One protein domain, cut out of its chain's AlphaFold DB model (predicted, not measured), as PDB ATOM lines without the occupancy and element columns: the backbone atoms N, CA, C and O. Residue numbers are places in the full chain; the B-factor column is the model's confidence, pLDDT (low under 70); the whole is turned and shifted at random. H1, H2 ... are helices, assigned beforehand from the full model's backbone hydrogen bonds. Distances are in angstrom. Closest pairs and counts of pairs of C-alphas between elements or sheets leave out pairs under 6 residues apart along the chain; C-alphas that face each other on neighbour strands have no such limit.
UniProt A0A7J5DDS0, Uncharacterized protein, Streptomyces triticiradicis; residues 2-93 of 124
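AT A GLANCE: This is residues 2 to 93 of the 124 residues of an uncharacterized protein of Streptomyces triticiradicis (UniProt A0A7J5DDS0). Look for three helices side by side in a row, H2 in the middle with H1 and H3 on either side of it, each running opposite to the one before. H1 is the longest and lies along the long axis of the outline, and a loop of 13 residues without a named element joins H2 to H3. The printed part has 92 residues with three named helices, in the order H1, H2, H3, and no named strand, and its class is all helix. It is only just compact, close to loose, with a radius of gyration of the C-alphas of 14.7 A, and elongated, with spans of 50 by 27 by 19 A.

HOW THE PARTS SIT: Start at H1, residues 2 to 30, and look across to H2, residues 40 to 59. These two touch, and their closest C-alphas are those of Ser 21 and Met 46, 5.2 A apart. They form a helical hairpin, running opposite ways at a shallow tilt of 26 degrees. Next find H3, residues 73 to 88, which touches H2; the closest C-alphas, of Ala 44 and Ala 86, are 5.1 A apart. H2 and H3 form a second helical hairpin, opposite ways at a shallow tilt of 27 degrees. H1 and H3 are apart. In H1 and H3 every O i to N i+4 pair is within hydrogen-bond range; in H2 it is 14 of 16.

IN THESE COORDINATES: Find C-alpha 2 at (-31.272, -18.285, -19.857); from there H1 runs 42.4 A to C-alpha 30. H2 begins at C-alpha 40, (-22.571, 7.729, -49.642), and runs 30.2 A. H3 runs 22.7 A and ends at C-alpha 88, (-15.791, 10.352, -42.802).

THE WHOLE: The C-alphas farthest apart, those of His 2 and Asp 34, are 52.0 A apart. The printed part has no cut. The link from H1 to H2 is short, with 9 residues; that from H2 to H3 is long, residues 60 to 72. The mean pLDDT of the printed part is 75.0, and 24 residues are under 70: residues 2 to 7, 31 to 40, 67 to 71, 86 to 87 and 89.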
ATOM      1  N   HIS A   2     -31.675 -19.608 -19.353       53.91
ATOM      2  CA  HIS A   2     -31.272 -18.285 -19.857       53.91
ATOM      3  C   HIS A   2     -30.524 -18.309 -21.208       53.91
ATOM      4  O   HIS A   2     -30.760 -17.446 -22.039       53.91
ATOM      5  N   VAL A   3     -29.696 -19.333 -21.461       56.66
ATOM      6  CA  VAL A   3     -28.822 -19.431 -22.653       56.66
ATOM      7  C   VAL A   3     -29.597 -19.591 -23.970       56.66
ATOM      8  O   VAL A   3     -29.203 -19.040 -24.990       56.66
ATOM      9  N   HIS A   4     -30.723 -20.313 -23.963       56.56
ATOM     10  CA  HIS A   4     -31.544 -20.484 -25.169       56.56
ATOM     11  C   HIS A   4     -32.348 -19.228 -25.520       56.56
ATOM     12  O   HIS A   4     -32.540 -18.944 -26.697       56.56
ATOM     13  N   ALA A   5     -32.770 -18.449 -24.519       58.19
ATOM     14  CA  ALA A   5     -33.487 -17.196 -24.742       58.19
ATOM     15  C   ALA A   5     -32.565 -16.100 -25.304       58.19
ATOM     16  O   ALA A   5     -32.952 -15.401 -26.235       58.19
ATOM     17  N   THR A   6     -31.325 -15.989 -24.807       61.28
ATOM     18  CA  THR A   6     -30.322 -15.083 -25.394       61.28
ATOM     19  C   THR A   6     -29.945 -15.503 -26.808       61.28
ATOM     20  O   THR A   6     -29.899 -14.655 -27.691       61.28
ATOM     21  N   HIS A   7     -29.746 -16.800 -27.057       66.69
ATOM     22  CA  HIS A   7     -29.452 -17.301 -28.402       66.69
ATOM     23  C   HIS A   7     -30.594 -17.013 -29.398       66.69
ATOM     24  O   HIS A   7     -30.329 -16.647 -30.539       66.69
ATOM     25  N   SER A   8     -31.852 -17.095 -28.949       75.19
ATOM     26  CA  SER A   8     -33.025 -16.713 -29.750       75.19
ATOM     27  C   SER A   8     -33.051 -15.213 -30.060       75.19
ATOM     28  O   SER A   8     -33.220 -14.840 -31.213       75.19
ATOM     29  N   ALA A   9     -32.819 -14.351 -29.066       82.31
ATOM     30  CA  ALA A   9     -32.823 -12.901 -29.275       82.31
ATOM     31  C   ALA A   9     -31.704 -12.440 -30.227       82.31
ATOM     32  O   ALA A   9     -31.917 -11.558 -31.057       82.31
ATOM     33  N   TYR A  10     -30.517 -13.052 -30.149       81.00
ATOM     34  CA  TYR A  10     -29.435 -12.764 -31.093       81.00
ATOM     35  C   TYR A  10     -29.760 -13.233 -32.518       81.00
ATOM     36  O   TYR A  10     -29.366 -12.558 -33.467       81.00
ATOM     37  N   ALA A  11     -30.486 -14.343 -32.685       85.75
ATOM     38  CA  ALA A  11     -30.932 -14.808 -33.999       85.75
ATOM     39  C   ALA A  11     -31.941 -13.844 -34.645       85.75
ATOM     40  O   ALA A  11     -31.821 -13.537 -35.831       85.75
ATOM     41  N   ASP A  12     -32.880 -13.303 -33.865       89.06
ATOM     42  CA  ASP A  12     -33.842 -12.310 -34.357       89.06
ATOM     43  C   ASP A  12     -33.125 -11.036 -34.831       89.06
ATOM     44  O   ASP A  12     -33.314 -10.587 -35.964       89.06
ATOM     45  N   VAL A  13     -32.203 -10.515 -34.010       90.88
ATOM     46  CA  VAL A  13     -31.357  -9.364 -34.374       90.88
ATOM     47  C   VAL A  13     -30.522  -9.664 -35.623       90.88
ATOM     48  O   VAL A  13     -30.392  -8.810 -36.498       90.88
ATOM     49  N   TYR A  14     -29.977 -10.876 -35.746       88.50
ATOM     50  CA  TYR A  14     -29.211 -11.293 -36.920       88.50
ATOM     51  C   TYR A  14     -30.046 -11.212 -38.207       88.50
ATOM     52  O   TYR A  14     -29.590 -10.678 -39.223       88.50
ATOM     53  N   HIS A  15     -31.292 -11.687 -38.171       90.81
ATOM     54  CA  HIS A  15     -32.199 -11.611 -39.315       90.81
ATOM     55  C   HIS A  15     -32.600 -10.176 -39.667       90.81
ATOM     56  O   HIS A  15     -32.672  -9.835 -40.852       90.81
ATOM     57  N   ASP A  16     -32.813  -9.320 -38.670       94.19
ATOM     58  CA  ASP A  16     -33.112  -7.909 -38.912       94.19
ATOM     59  C   ASP A  16     -31.927  -7.177 -39.551       94.19
ATOM     60  O   ASP A  16     -32.113  -6.404 -40.495       94.19
ATOM     61  N   LEU A  17     -30.697  -7.483 -39.128       92.56
ATOM     62  CA  LEU A  17     -29.487  -6.948 -39.752       92.56
ATOM     63  C   LEU A  17     -29.306  -7.449 -41.194       92.56
ATOM     64  O   LEU A  17     -28.913  -6.668 -42.062       92.56
ATOM     65  N   LEU A  18     -29.642  -8.709 -41.497       90.81
ATOM     66  CA  LEU A  18     -29.647  -9.212 -42.879       90.81
ATOM     67  C   LEU A  18     -30.628  -8.425 -43.754       90.81
ATOM     68  O   LEU A  18     -30.271  -7.982 -44.851       90.81
ATOM     69  N   ARG A  19     -31.851  -8.201 -43.254       93.38
ATOM     70  CA  ARG A  19     -32.876  -7.423 -43.961       93.38
ATOM     71  C   ARG A  19     -32.415  -5.982 -44.187       93.38
ATOM     72  O   ARG A  19     -32.525  -5.478 -45.305       93.38
ATOM     73  N   ALA A  20     -31.854  -5.344 -43.160       93.19
ATOM     74  CA  ALA A  20     -31.330  -3.984 -43.241       93.19
ATOM     75  C   ALA A  20     -30.169  -3.872 -44.240       93.19
ATOM     76  O   ALA A  20     -30.167  -2.970 -45.076       93.19
ATOM     77  N   SER A  21     -29.218  -4.816 -44.226       90.56
ATOM     78  CA  SER A  21     -28.117  -4.830 -45.195       90.56
ATOM     79  C   SER A  21     -28.624  -4.949 -46.630       90.56
ATOM     80  O   SER A  21     -28.036  -4.324 -47.509       90.56
ATOM     81  N   SER A  22     -29.664  -5.750 -46.882       89.25
ATOM     82  CA  SER A  22     -30.245  -5.884 -48.220       89.25
ATOM     83  C   SER A  22     -30.928  -4.593 -48.668       89.25
ATOM     84  O   SER A  22     -30.734  -4.168 -49.801       89.25
ATOM     85  N   ALA A  23     -31.693  -3.950 -47.781       90.44
ATOM     86  CA  ALA A  23     -32.372  -2.693 -48.089       90.44
ATOM     87  C   ALA A  23     -31.374  -1.563 -48.393       90.44
ATOM     88  O   ALA A  23     -31.562  -0.810 -49.345       90.44
ATOM     89  N   LEU A  24     -30.281  -1.481 -47.629       88.44
ATOM     90  CA  LEU A  24     -29.215  -0.503 -47.855       88.44
ATOM     91  C   LEU A  24     -28.448  -0.763 -49.160       88.44
ATOM     92  O   LEU A  24     -28.098   0.188 -49.851       88.44
ATOM     93  N   ASP A  25     -28.232  -2.029 -49.534       85.25
ATOM     94  CA  ASP A  25     -27.640  -2.383 -50.831       85.25
ATOM     95  C   ASP A  25     -28.558  -1.948 -51.989       85.25
ATOM     96  O   ASP A  25     -28.091  -1.341 -52.950       85.25
ATOM     97  N   THR A  26     -29.876  -2.153 -51.859       86.81
ATOM     98  CA  THR A  26     -30.866  -1.634 -52.817       86.81
ATOM     99  C   THR A  26     -30.831  -0.111 -52.909       86.81
ATOM    100  O   THR A  26     -30.787   0.406 -54.019       86.81
ATOM    101  N   LEU A  27     -30.805   0.610 -51.782       83.94
ATOM    102  CA  LEU A  27     -30.749   2.078 -51.763       83.94
ATOM    103  C   LEU A  27     -29.473   2.615 -52.415       83.94
ATOM    104  O   LEU A  27     -29.546   3.509 -53.253       83.94
ATOM    105  N   ARG A  28     -28.321   2.014 -52.099       78.50
ATOM    106  CA  ARG A  28     -27.041   2.342 -52.737       78.50
ATOM    107  C   ARG A  28     -27.114   2.184 -54.260       78.50
ATOM    108  O   ARG A  28     -26.574   3.014 -54.978       78.50
ATOM    109  N   ASN A  29     -27.767   1.130 -54.751       73.12
ATOM    110  CA  ASN A  29     -27.874   0.862 -56.189       73.12
ATOM    111  C   ASN A  29     -28.983   1.703 -56.864       73.12
ATOM    112  O   ASN A  29     -28.891   1.988 -58.056       73.12
ATOM    113  N   ALA A  30     -30.019   2.106 -56.121       71.62
ATOM    114  CA  ALA A  30     -31.142   2.910 -56.608       71.62
ATOM    115  C   ALA A  30     -30.793   4.398 -56.798       71.62
ATOM    116  O   ALA A  30     -31.422   5.054 -57.625       71.62
ATOM    117  N   GLY A  31     -29.764   4.912 -56.115       55.22
ATOM    118  CA  GLY A  31     -29.212   6.263 -56.310       55.22
ATOM    119  C   GLY A  31     -28.506   6.496 -57.657       55.22
ATOM    120  O   GLY A  31     -27.670   7.377 -57.758       55.22
ATOM    121  N   THR A  32     -28.801   5.694 -58.684       52.97
ATOM    122  CA  THR A  32     -28.238   5.812 -60.042       52.97
ATOM    123  C   THR A  32     -29.233   6.388 -61.063       52.97
ATOM    124  O   THR A  32     -28.977   6.349 -62.266       52.97
ATOM    125  N   GLY A  33     -30.372   6.928 -60.608       55.66
ATOM    126  CA  GLY A  33     -31.374   7.598 -61.447       55.66
ATOM    127  C   GLY A  33     -31.364   9.122 -61.281       55.66
ATOM    128  O   GLY A  33     -31.450   9.603 -60.156       55.66
ATOM    129  N   ASP A  34     -31.274   9.847 -62.405       55.62
ATOM    130  CA  ASP A  34     -31.298  11.315 -62.624       55.62
ATOM    131  C   ASP A  34     -30.390  12.221 -61.761       55.62
ATOM    132  O   ASP A  34     -30.195  13.388 -62.103       55.62
ATOM    133  N   ALA A  35     -29.739  11.695 -60.725       51.41
ATOM    134  CA  ALA A  35     -28.611  12.301 -60.030       51.41
ATOM    135  C   ALA A  35     -27.483  11.252 -59.918       51.41
ATOM    136  O   ALA A  35     -27.752  10.129 -59.499       51.41
ATOM    137  N   PRO A  36     -26.239  11.568 -60.322       51.06
ATOM    138  CA  PRO A  36     -25.138  10.602 -60.389       51.06
ATOM    139  C   PRO A  36     -24.477  10.306 -59.033       51.06
ATOM    140  O   PRO A  36     -23.497   9.560 -58.985       51.06
ATOM    141  N   ASP A  37     -24.982  10.872 -57.938       52.81
ATOM    142  CA  ASP A  37     -24.355  10.731 -56.632       52.81
ATOM    143  C   ASP A  37     -24.833   9.439 -55.960       52.81
ATOM    144  O   ASP A  37     -25.944   9.344 -55.438       52.81
ATOM    145  N   VAL A  38     -23.963   8.424 -55.966       55.16
ATOM    146  CA  VAL A  38     -24.075   7.251 -55.090       55.16
ATOM    147  C   VAL A  38     -24.291   7.761 -53.671       55.16
ATOM    148  O   VAL A  38     -23.373   8.352 -53.122       55.16
ATOM    149  N   GLU A  39     -25.469   7.527 -53.081       61.53
ATOM    150  CA  GLU A  39     -25.805   7.984 -51.724       61.53
ATOM    151  C   GLU A  39     -24.762   7.439 -50.723       61.53
ATOM    152  O   GLU A  39     -24.834   6.266 -50.318       61.53
ATOM    153  N   PRO A  40     -23.761   8.245 -50.317       64.94
ATOM    154  CA  PRO A  40     -22.571   7.729 -49.642       64.94
ATOM    155  C   PRO A  40     -22.932   7.197 -48.249       64.94
ATOM    156  O   PRO A  40     -22.351   6.223 -47.759       64.94
ATOM    157  N   TYR A  41     -23.987   7.754 -47.649       73.81
ATOM    158  CA  TYR A  41     -24.529   7.324 -46.368       73.81
ATOM    159  C   TYR A  41     -25.170   5.930 -46.426       73.81
ATOM    160  O   TYR A  41     -25.039   5.166 -45.466       73.81
ATOM    161  N   ALA A  42     -25.798   5.547 -47.546       77.44
ATOM    162  CA  ALA A  42     -26.358   4.204 -47.715       77.44
ATOM    163  C   ALA A  42     -25.247   3.146 -47.799       77.44
ATOM    164  O   ALA A  42     -25.341   2.091 -47.167       77.44
ATOM    165  N   GLY A  43     -24.157   3.451 -48.513       76.19
ATOM    166  CA  GLY A  43     -22.969   2.598 -48.587       76.19
ATOM    167  C   GLY A  43     -22.268   2.431 -47.234       76.19
ATOM    168  O   GLY A  43     -21.984   1.302 -46.823       76.19
ATOM    169  N   ALA A  44     -22.051   3.532 -46.506       77.75
ATOM    170  CA  ALA A  44     -21.443   3.509 -45.175       77.75
ATOM    171  C   ALA A  44     -22.292   2.710 -44.170       77.75
ATOM    172  O   ALA A  44     -21.784   1.823 -43.477       77.75
ATOM    173  N   ALA A  45     -23.606   2.962 -44.128       84.00
ATOM    174  CA  ALA A  45     -24.527   2.224 -43.269       84.00
ATOM    175  C   ALA A  45     -24.550   0.727 -43.620       84.00
ATOM    176  O   ALA A  45     -24.497  -0.114 -42.722       84.00
ATOM    177  N   MET A  46     -24.563   0.375 -44.912       85.31
ATOM    178  CA  MET A  46     -24.539  -1.017 -45.366       85.31
ATOM    179  C   MET A  46     -23.296  -1.747 -44.848       85.31
ATOM    180  O   MET A  46     -23.401  -2.861 -44.328       85.31
ATOM    181  N   TRP A  47     -22.118  -1.131 -44.967       80.62
ATOM    182  CA  TRP A  47     -20.878  -1.726 -44.479       80.62
ATOM    183  C   TRP A  47     -20.854  -1.867 -42.954       80.62
ATOM    184  O   TRP A  47     -20.414  -2.906 -42.460       80.62
ATOM    185  N   GLY A  48     -21.414  -0.904 -42.216       83.62
ATOM    186  CA  GLY A  48     -21.569  -1.001 -40.762       83.62
ATOM    187  C   GLY A  48     -22.463  -2.174 -40.341       83.62
ATOM    188  O   GLY A  48     -22.104  -2.951 -39.456       83.62
ATOM    189  N   VAL A  49     -23.589  -2.371 -41.032       88.88
ATOM    190  CA  VAL A  49     -24.496  -3.507 -40.783       88.88
ATOM    191  C   VAL A  49     -23.827  -4.843 -41.123       88.88
ATOM    192  O   VAL A  49     -23.938  -5.802 -40.359       88.88
ATOM    193  N   ARG A  50     -23.080  -4.921 -42.233       84.06
ATOM    194  CA  ARG A  50     -22.324  -6.132 -42.603       84.06
ATOM    195  C   ARG A  50     -21.236  -6.475 -41.585       84.06
ATOM    196  O   ARG A  50     -21.017  -7.654 -41.319       84.06
ATOM    197  N   PHE A  51     -20.595  -5.471 -40.990       80.38
ATOM    198  CA  PHE A  51     -19.643  -5.683 -39.904       80.38
ATOM    199  C   PHE A  51     -20.322  -6.259 -38.656       80.38
ATOM    200  O   PHE A  51     -19.856  -7.257 -38.108       80.38
ATOM    201  N   ALA A  52     -21.473  -5.706 -38.259       85.06
ATOM    202  CA  ALA A  52     -22.265  -6.236 -37.150       85.06
ATOM    203  C   ALA A  52     -22.698  -7.697 -37.381       85.06
ATOM    204  O   ALA A  52     -22.556  -8.529 -36.484       85.06
ATOM    205  N   LEU A  53     -23.147  -8.034 -38.597       86.06
ATOM    206  CA  LEU A  53     -23.470  -9.413 -38.991       86.06
ATOM    207  C   LEU A  53     -22.272 -10.350 -38.845       86.06
ATOM    208  O   LEU A  53     -22.414 -11.454 -38.324       86.06
ATOM    209  N   ALA A  54     -21.095  -9.925 -39.297       80.38
ATOM    210  CA  ALA A  54     -19.905 -10.757 -39.231       80.38
ATOM    211  C   ALA A  54     -19.441 -10.998 -37.781       80.38
ATOM    212  O   ALA A  54     -19.020 -12.106 -37.458       80.38
ATOM    213  N   MET A  55     -19.591 -10.009 -36.889       78.69
ATOM    214  CA  MET A  55     -19.341 -10.195 -35.453       78.69
ATOM    215  C   MET A  55     -20.313 -11.201 -34.825       78.69
ATOM    216  O   MET A  55     -19.876 -12.097 -34.109       78.69
ATOM    217  N   LEU A  56     -21.613 -11.084 -35.117       80.25
ATOM    218  CA  LEU A  56     -22.636 -11.964 -34.542       80.25
ATOM    219  C   LEU A  56     -22.580 -13.395 -35.088       80.25
ATOM    220  O   LEU A  56     -22.851 -14.338 -34.349       80.25
ATOM    221  N   HIS A  57     -22.216 -13.583 -36.361       79.94
ATOM    222  CA  HIS A  57     -22.138 -14.916 -36.976       79.94
ATOM    223  C   HIS A  57     -21.126 -15.829 -36.276       79.94
ATOM    224  O   HIS A  57     -21.361 -17.031 -36.166       79.94
ATOM    225  N   ARG A  58     -20.049 -15.259 -35.717       72.94
ATOM    226  CA  ARG A  58     -19.060 -15.998 -34.919       72.94
ATOM    227  C   ARG A  58     -19.695 -16.748 -33.745       72.94
ATOM    228  O   ARG A  58     -19.298 -17.875 -33.461       72.94
ATOM    229  N   ASP A  59     -20.680 -16.129 -33.102       75.25
ATOM    230  CA  ASP A  59     -21.384 -16.682 -31.943       75.25
ATOM    231  C   ASP A  59     -22.693 -17.399 -32.338       75.25
ATOM    232  O   ASP A  59     -23.312 -18.084 -31.519       75.25
ATOM    233  N   LEU A  60     -23.096 -17.289 -33.612       77.94
ATOM    234  CA  LEU A  60     -24.290 -17.889 -34.209       77.94
ATOM    235  C   LEU A  60     -23.973 -18.660 -35.511       77.94
ATOM    236  O   LEU A  60     -24.554 -18.368 -36.561       77.94
ATOM    237  N   PRO A  61     -23.099 -19.683 -35.489       70.06
ATOM    238  CA  PRO A  61     -22.670 -20.370 -36.710       70.06
ATOM    239  C   PRO A  61     -23.792 -21.163 -37.401       70.06
ATOM    240  O   PRO A  61     -23.644 -21.568 -38.551       70.06
ATOM    241  N   CYS A  62     -24.911 -21.404 -36.707       77.56
ATOM    242  CA  CYS A  62     -26.106 -22.045 -37.256       77.56
ATOM    243  C   CYS A  62     -26.939 -21.122 -38.161       77.56
ATOM    244  O   CYS A  62     -27.836 -21.606 -38.849       77.56
ATOM    245  N   GLN A  63     -26.659 -19.816 -38.161       81.19
ATOM    246  CA  GLN A  63     -27.330 -18.858 -39.028       81.19
ATOM    247  C   GLN A  63     -26.721 -18.856 -40.435       81.19
ATOM    248  O   GLN A  63     -25.544 -19.205 -40.600       81.19
ATOM    249  N   PRO A  64     -27.498 -18.450 -41.462       77.06
ATOM    250  CA  PRO A  64     -26.967 -18.246 -42.803       77.06
ATOM    251  C   PRO A  64     -25.712 -17.371 -42.743       77.06
ATOM    252  O   PRO A  64     -25.700 -16.415 -41.970       77.06
ATOM    253  N   PRO A  65     -24.658 -17.672 -43.517       73.50
ATOM    254  CA  PRO A  65     -23.446 -16.873 -43.484       73.50
ATOM    255  C   PRO A  65     -23.742 -15.420 -43.888       73.50
ATOM    256  O   PRO A  65     -24.641 -15.179 -44.703       73.50
ATOM    257  N   PRO A  66     -22.965 -14.445 -43.377       72.06
ATOM    258  CA  PRO A  66     -23.070 -13.068 -43.826       72.06
ATOM    259  C   PRO A  66     -22.877 -12.986 -45.348       72.06
ATOM    260  O   PRO A  66     -22.214 -13.850 -45.938       72.06
ATOM    261  N   PRO A  67     -23.381 -11.928 -46.008       65.88
ATOM    262  CA  PRO A  67     -23.055 -11.669 -47.404       65.88
ATOM    263  C   PRO A  67     -21.529 -11.677 -47.585       65.88
ATOM    264  O   PRO A  67     -20.824 -10.947 -46.881       65.88
ATOM    265  N   HIS A  68     -21.036 -12.484 -48.532       64.38
ATOM    266  CA  HIS A  68     -19.605 -12.747 -48.799       64.38
ATOM    267  C   HIS A  68     -18.898 -13.746 -47.859       64.38
ATOM    268  O   HIS A  68     -17.680 -13.860 -47.920       64.38
ATOM    269  N   GLY A  69     -19.636 -14.517 -47.054       62.88
ATOM    270  CA  GLY A  69     -19.096 -15.648 -46.289       62.88
ATOM    271  C   GLY A  69     -18.493 -15.286 -44.927       62.88
ATOM    272  O   GLY A  69     -18.566 -14.145 -44.467       62.88
ATOM    273  N   ALA A  70     -17.926 -16.296 -44.256       62.19
ATOM    274  CA  ALA A  70     -17.182 -16.112 -43.012       62.19
ATOM    275  C   ALA A  70     -15.859 -15.402 -43.317       62.19
ATOM    276  O   ALA A  70     -15.067 -15.901 -44.114       62.19
ATOM    277  N   ARG A  71     -15.645 -14.242 -42.696       69.25
ATOM    278  CA  ARG A  71     -14.485 -13.389 -42.961       69.25
ATOM    279  C   ARG A  71     -13.328 -13.674 -42.015       69.25
ATOM    280  O   ARG A  71     -13.556 -13.951 -40.835       69.25
ATOM    281  N   THR A  72     -12.095 -13.567 -42.501       75.12
ATOM    282  CA  THR A  72     -10.903 -13.592 -41.641       75.12
ATOM    283  C   THR A  72     -10.823 -12.330 -40.779       75.12
ATOM    284  O   THR A  72     -11.489 -11.322 -41.033       75.12
ATOM    285  N   THR A  73      -9.979 -12.355 -39.745       70.19
ATOM    286  CA  THR A  73      -9.710 -11.170 -38.919       70.19
ATOM    287  C   THR A  73      -9.184 -10.005 -39.764       70.19
ATOM    288  O   THR A  73      -9.594  -8.868 -39.541       70.19
ATOM    289  N   GLU A  74      -8.331 -10.261 -40.760       73.69
ATOM    290  CA  GLU A  74      -7.842  -9.223 -41.677       73.69
ATOM    291  C   GLU A  74      -8.974  -8.615 -42.515       73.69
ATOM    292  O   GLU A  74      -9.048  -7.397 -42.662       73.69
ATOM    293  N   GLU A  75      -9.896  -9.439 -43.016       70.81
ATOM    294  CA  GLU A  75     -11.051  -8.976 -43.794       70.81
ATOM    295  C   GLU A  75     -12.041  -8.161 -42.947       70.81
ATOM    296  O   GLU A  75     -12.696  -7.253 -43.463       70.81
ATOM    297  N   LEU A  76     -12.144  -8.452 -41.646       71.19
ATOM    298  CA  LEU A  76     -12.910  -7.652 -40.686       71.19
ATOM    299  C   LEU A  76     -12.235  -6.311 -40.389       71.19
ATOM    300  O   LEU A  76     -12.914  -5.289 -40.319       71.19
ATOM    301  N   LEU A  77     -10.908  -6.293 -40.251       74.44
ATOM    302  CA  LEU A  77     -10.143  -5.057 -40.059       74.44
ATOM    303  C   LEU A  77     -10.216  -4.150 -41.293       74.44
ATOM    304  O   LEU A  77     -10.414  -2.943 -41.149       74.44
ATOM    305  N   ALA A  78     -10.134  -4.726 -42.494       77.00
ATOM    306  CA  ALA A  78     -10.367  -4.003 -43.742       77.00
ATOM    307  C   ALA A  78     -11.794  -3.434 -43.800       77.00
ATOM    308  O   ALA A  78     -11.993  -2.290 -44.203       77.00
ATOM    309  N   LEU A  79     -12.789  -4.187 -43.316       72.00
ATOM    310  CA  LEU A  79     -14.165  -3.704 -43.225       72.00
ATOM    311  C   LEU A  79     -14.309  -2.504 -42.282       72.00
ATOM    312  O   LEU A  79     -14.993  -1.544 -42.624       72.00
ATOM    313  N   CYS A  80     -13.652  -2.543 -41.119       75.50
ATOM    314  CA  CYS A  80     -13.615  -1.421 -40.180       75.50
ATOM    315  C   CYS A  80     -12.971  -0.175 -40.793       75.50
ATOM    316  O   CYS A  80     -13.475   0.931 -40.597       75.50
ATOM    317  N   ALA A  81     -11.864  -0.345 -41.524       77.25
ATOM    318  CA  ALA A  81     -11.190   0.754 -42.206       77.25
ATOM    319  C   ALA A  81     -12.099   1.381 -43.272       77.25
ATOM    320  O   ALA A  81     -12.335   2.585 -43.233       77.25
ATOM    321  N   ASN A  82     -12.704   0.558 -44.130       72.25
ATOM    322  CA  ASN A  82     -13.612   1.028 -45.176       72.25
ATOM    323  C   ASN A  82     -14.868   1.690 -44.594       72.25
ATOM    324  O   ASN A  82     -15.322   2.705 -45.111       72.25
ATOM    325  N   TRP A  83     -15.421   1.161 -43.496       75.94
ATOM    326  CA  TRP A  83     -16.537   1.802 -42.800       75.94
ATOM    327  C   TRP A  83     -16.155   3.181 -42.254       75.94
ATOM    328  O   TRP A  83     -16.907   4.133 -42.442       75.94
ATOM    329  N   ARG A  84     -14.989   3.304 -41.604       78.06
ATOM    330  CA  ARG A  84     -14.489   4.586 -41.083       78.06
ATOM    331  C   ARG A  84     -14.303   5.595 -42.213       78.06
ATOM    332  O   ARG A  84     -14.728   6.738 -42.076       78.06
ATOM    333  N   ASP A  85     -13.673   5.176 -43.303       77.44
ATOM    334  CA  ASP A  85     -13.363   6.056 -44.426       77.44
ATOM    335  C   ASP A  85     -14.652   6.499 -45.136       77.44
ATOM    336  O   ASP A  85     -14.817   7.686 -45.408       77.44
ATOM    337  N   ALA A  86     -15.627   5.599 -45.298       68.69
ATOM    338  CA  ALA A  86     -16.957   5.938 -45.800       68.69
ATOM    339  C   ALA A  86     -17.730   6.882 -44.862       68.69
ATOM    340  O   ALA A  86     -18.341   7.843 -45.322       68.69
ATOM    341  N   ALA A  87     -17.685   6.653 -43.546       69.62
ATOM    342  CA  ALA A  87     -18.362   7.500 -42.559       69.62
ATOM    343  C   ALA A  87     -17.779   8.921 -42.491       69.62
ATOM    344  O   ALA A  87     -18.495   9.868 -42.168       69.62
ATOM    345  N   LEU A  88     -16.487   9.068 -42.787       73.31
ATOM    346  CA  LEU A  88     -15.791  10.352 -42.802       73.31
ATOM    347  C   LEU A  88     -15.717  10.988 -44.200       73.31
ATOM    348  O   LEU A  88     -15.197  12.096 -44.313       73.31
ATOM    349  N   GLY A  89     -16.218  10.320 -45.247       69.81
ATOM    350  CA  GLY A  89     -16.125  10.798 -46.632       69.81
ATOM    351  C   GLY A  89     -14.677  10.961 -47.105       69.81
ATOM    352  O   GLY A  89     -14.328  11.974 -47.704       69.81
ATOM    353  N   ILE A  90     -13.810  10.004 -46.768       76.44
ATOM    354  CA  ILE A  90     -12.373  10.029 -47.063       76.44
ATOM    355  C   ILE A  90     -12.056   9.039 -48.192       76.44
ATOM    356  O   ILE A  90     -12.653   7.968 -48.287       76.44
ATOM    357  N   GLY A  91     -11.065   9.374 -49.022       79.38
ATOM    358  CA  GLY A  91     -10.534   8.469 -50.041       79.38
ATOM    359  C   GLY A  91     -11.529   8.238 -51.173       79.38
ATOM    360  O   GLY A  91     -12.039   9.197 -51.741       79.38
ATOM    361  N   GLU A  92     -11.808   6.970 -51.486       72.62
ATOM    362  CA  GLU A  92     -12.753   6.579 -52.547       72.62
ATOM    363  C   GLU A  92     -14.215   6.957 -52.250       72.62
ATOM    364  O   GLU A  92     -15.058   6.899 -53.139       72.62
ATOM    365  N   PHE A  93     -14.518   7.345 -51.008       70.56
ATOM    366  CA  PHE A  93     -15.855   7.750 -50.567       70.56
ATOM    367  C   PHE A  93     -16.022   9.271 -50.464       70.56
ATOM    368  O   PHE A  93     -17.067   9.741 -50.010       70.56
TER     369      PHE A  93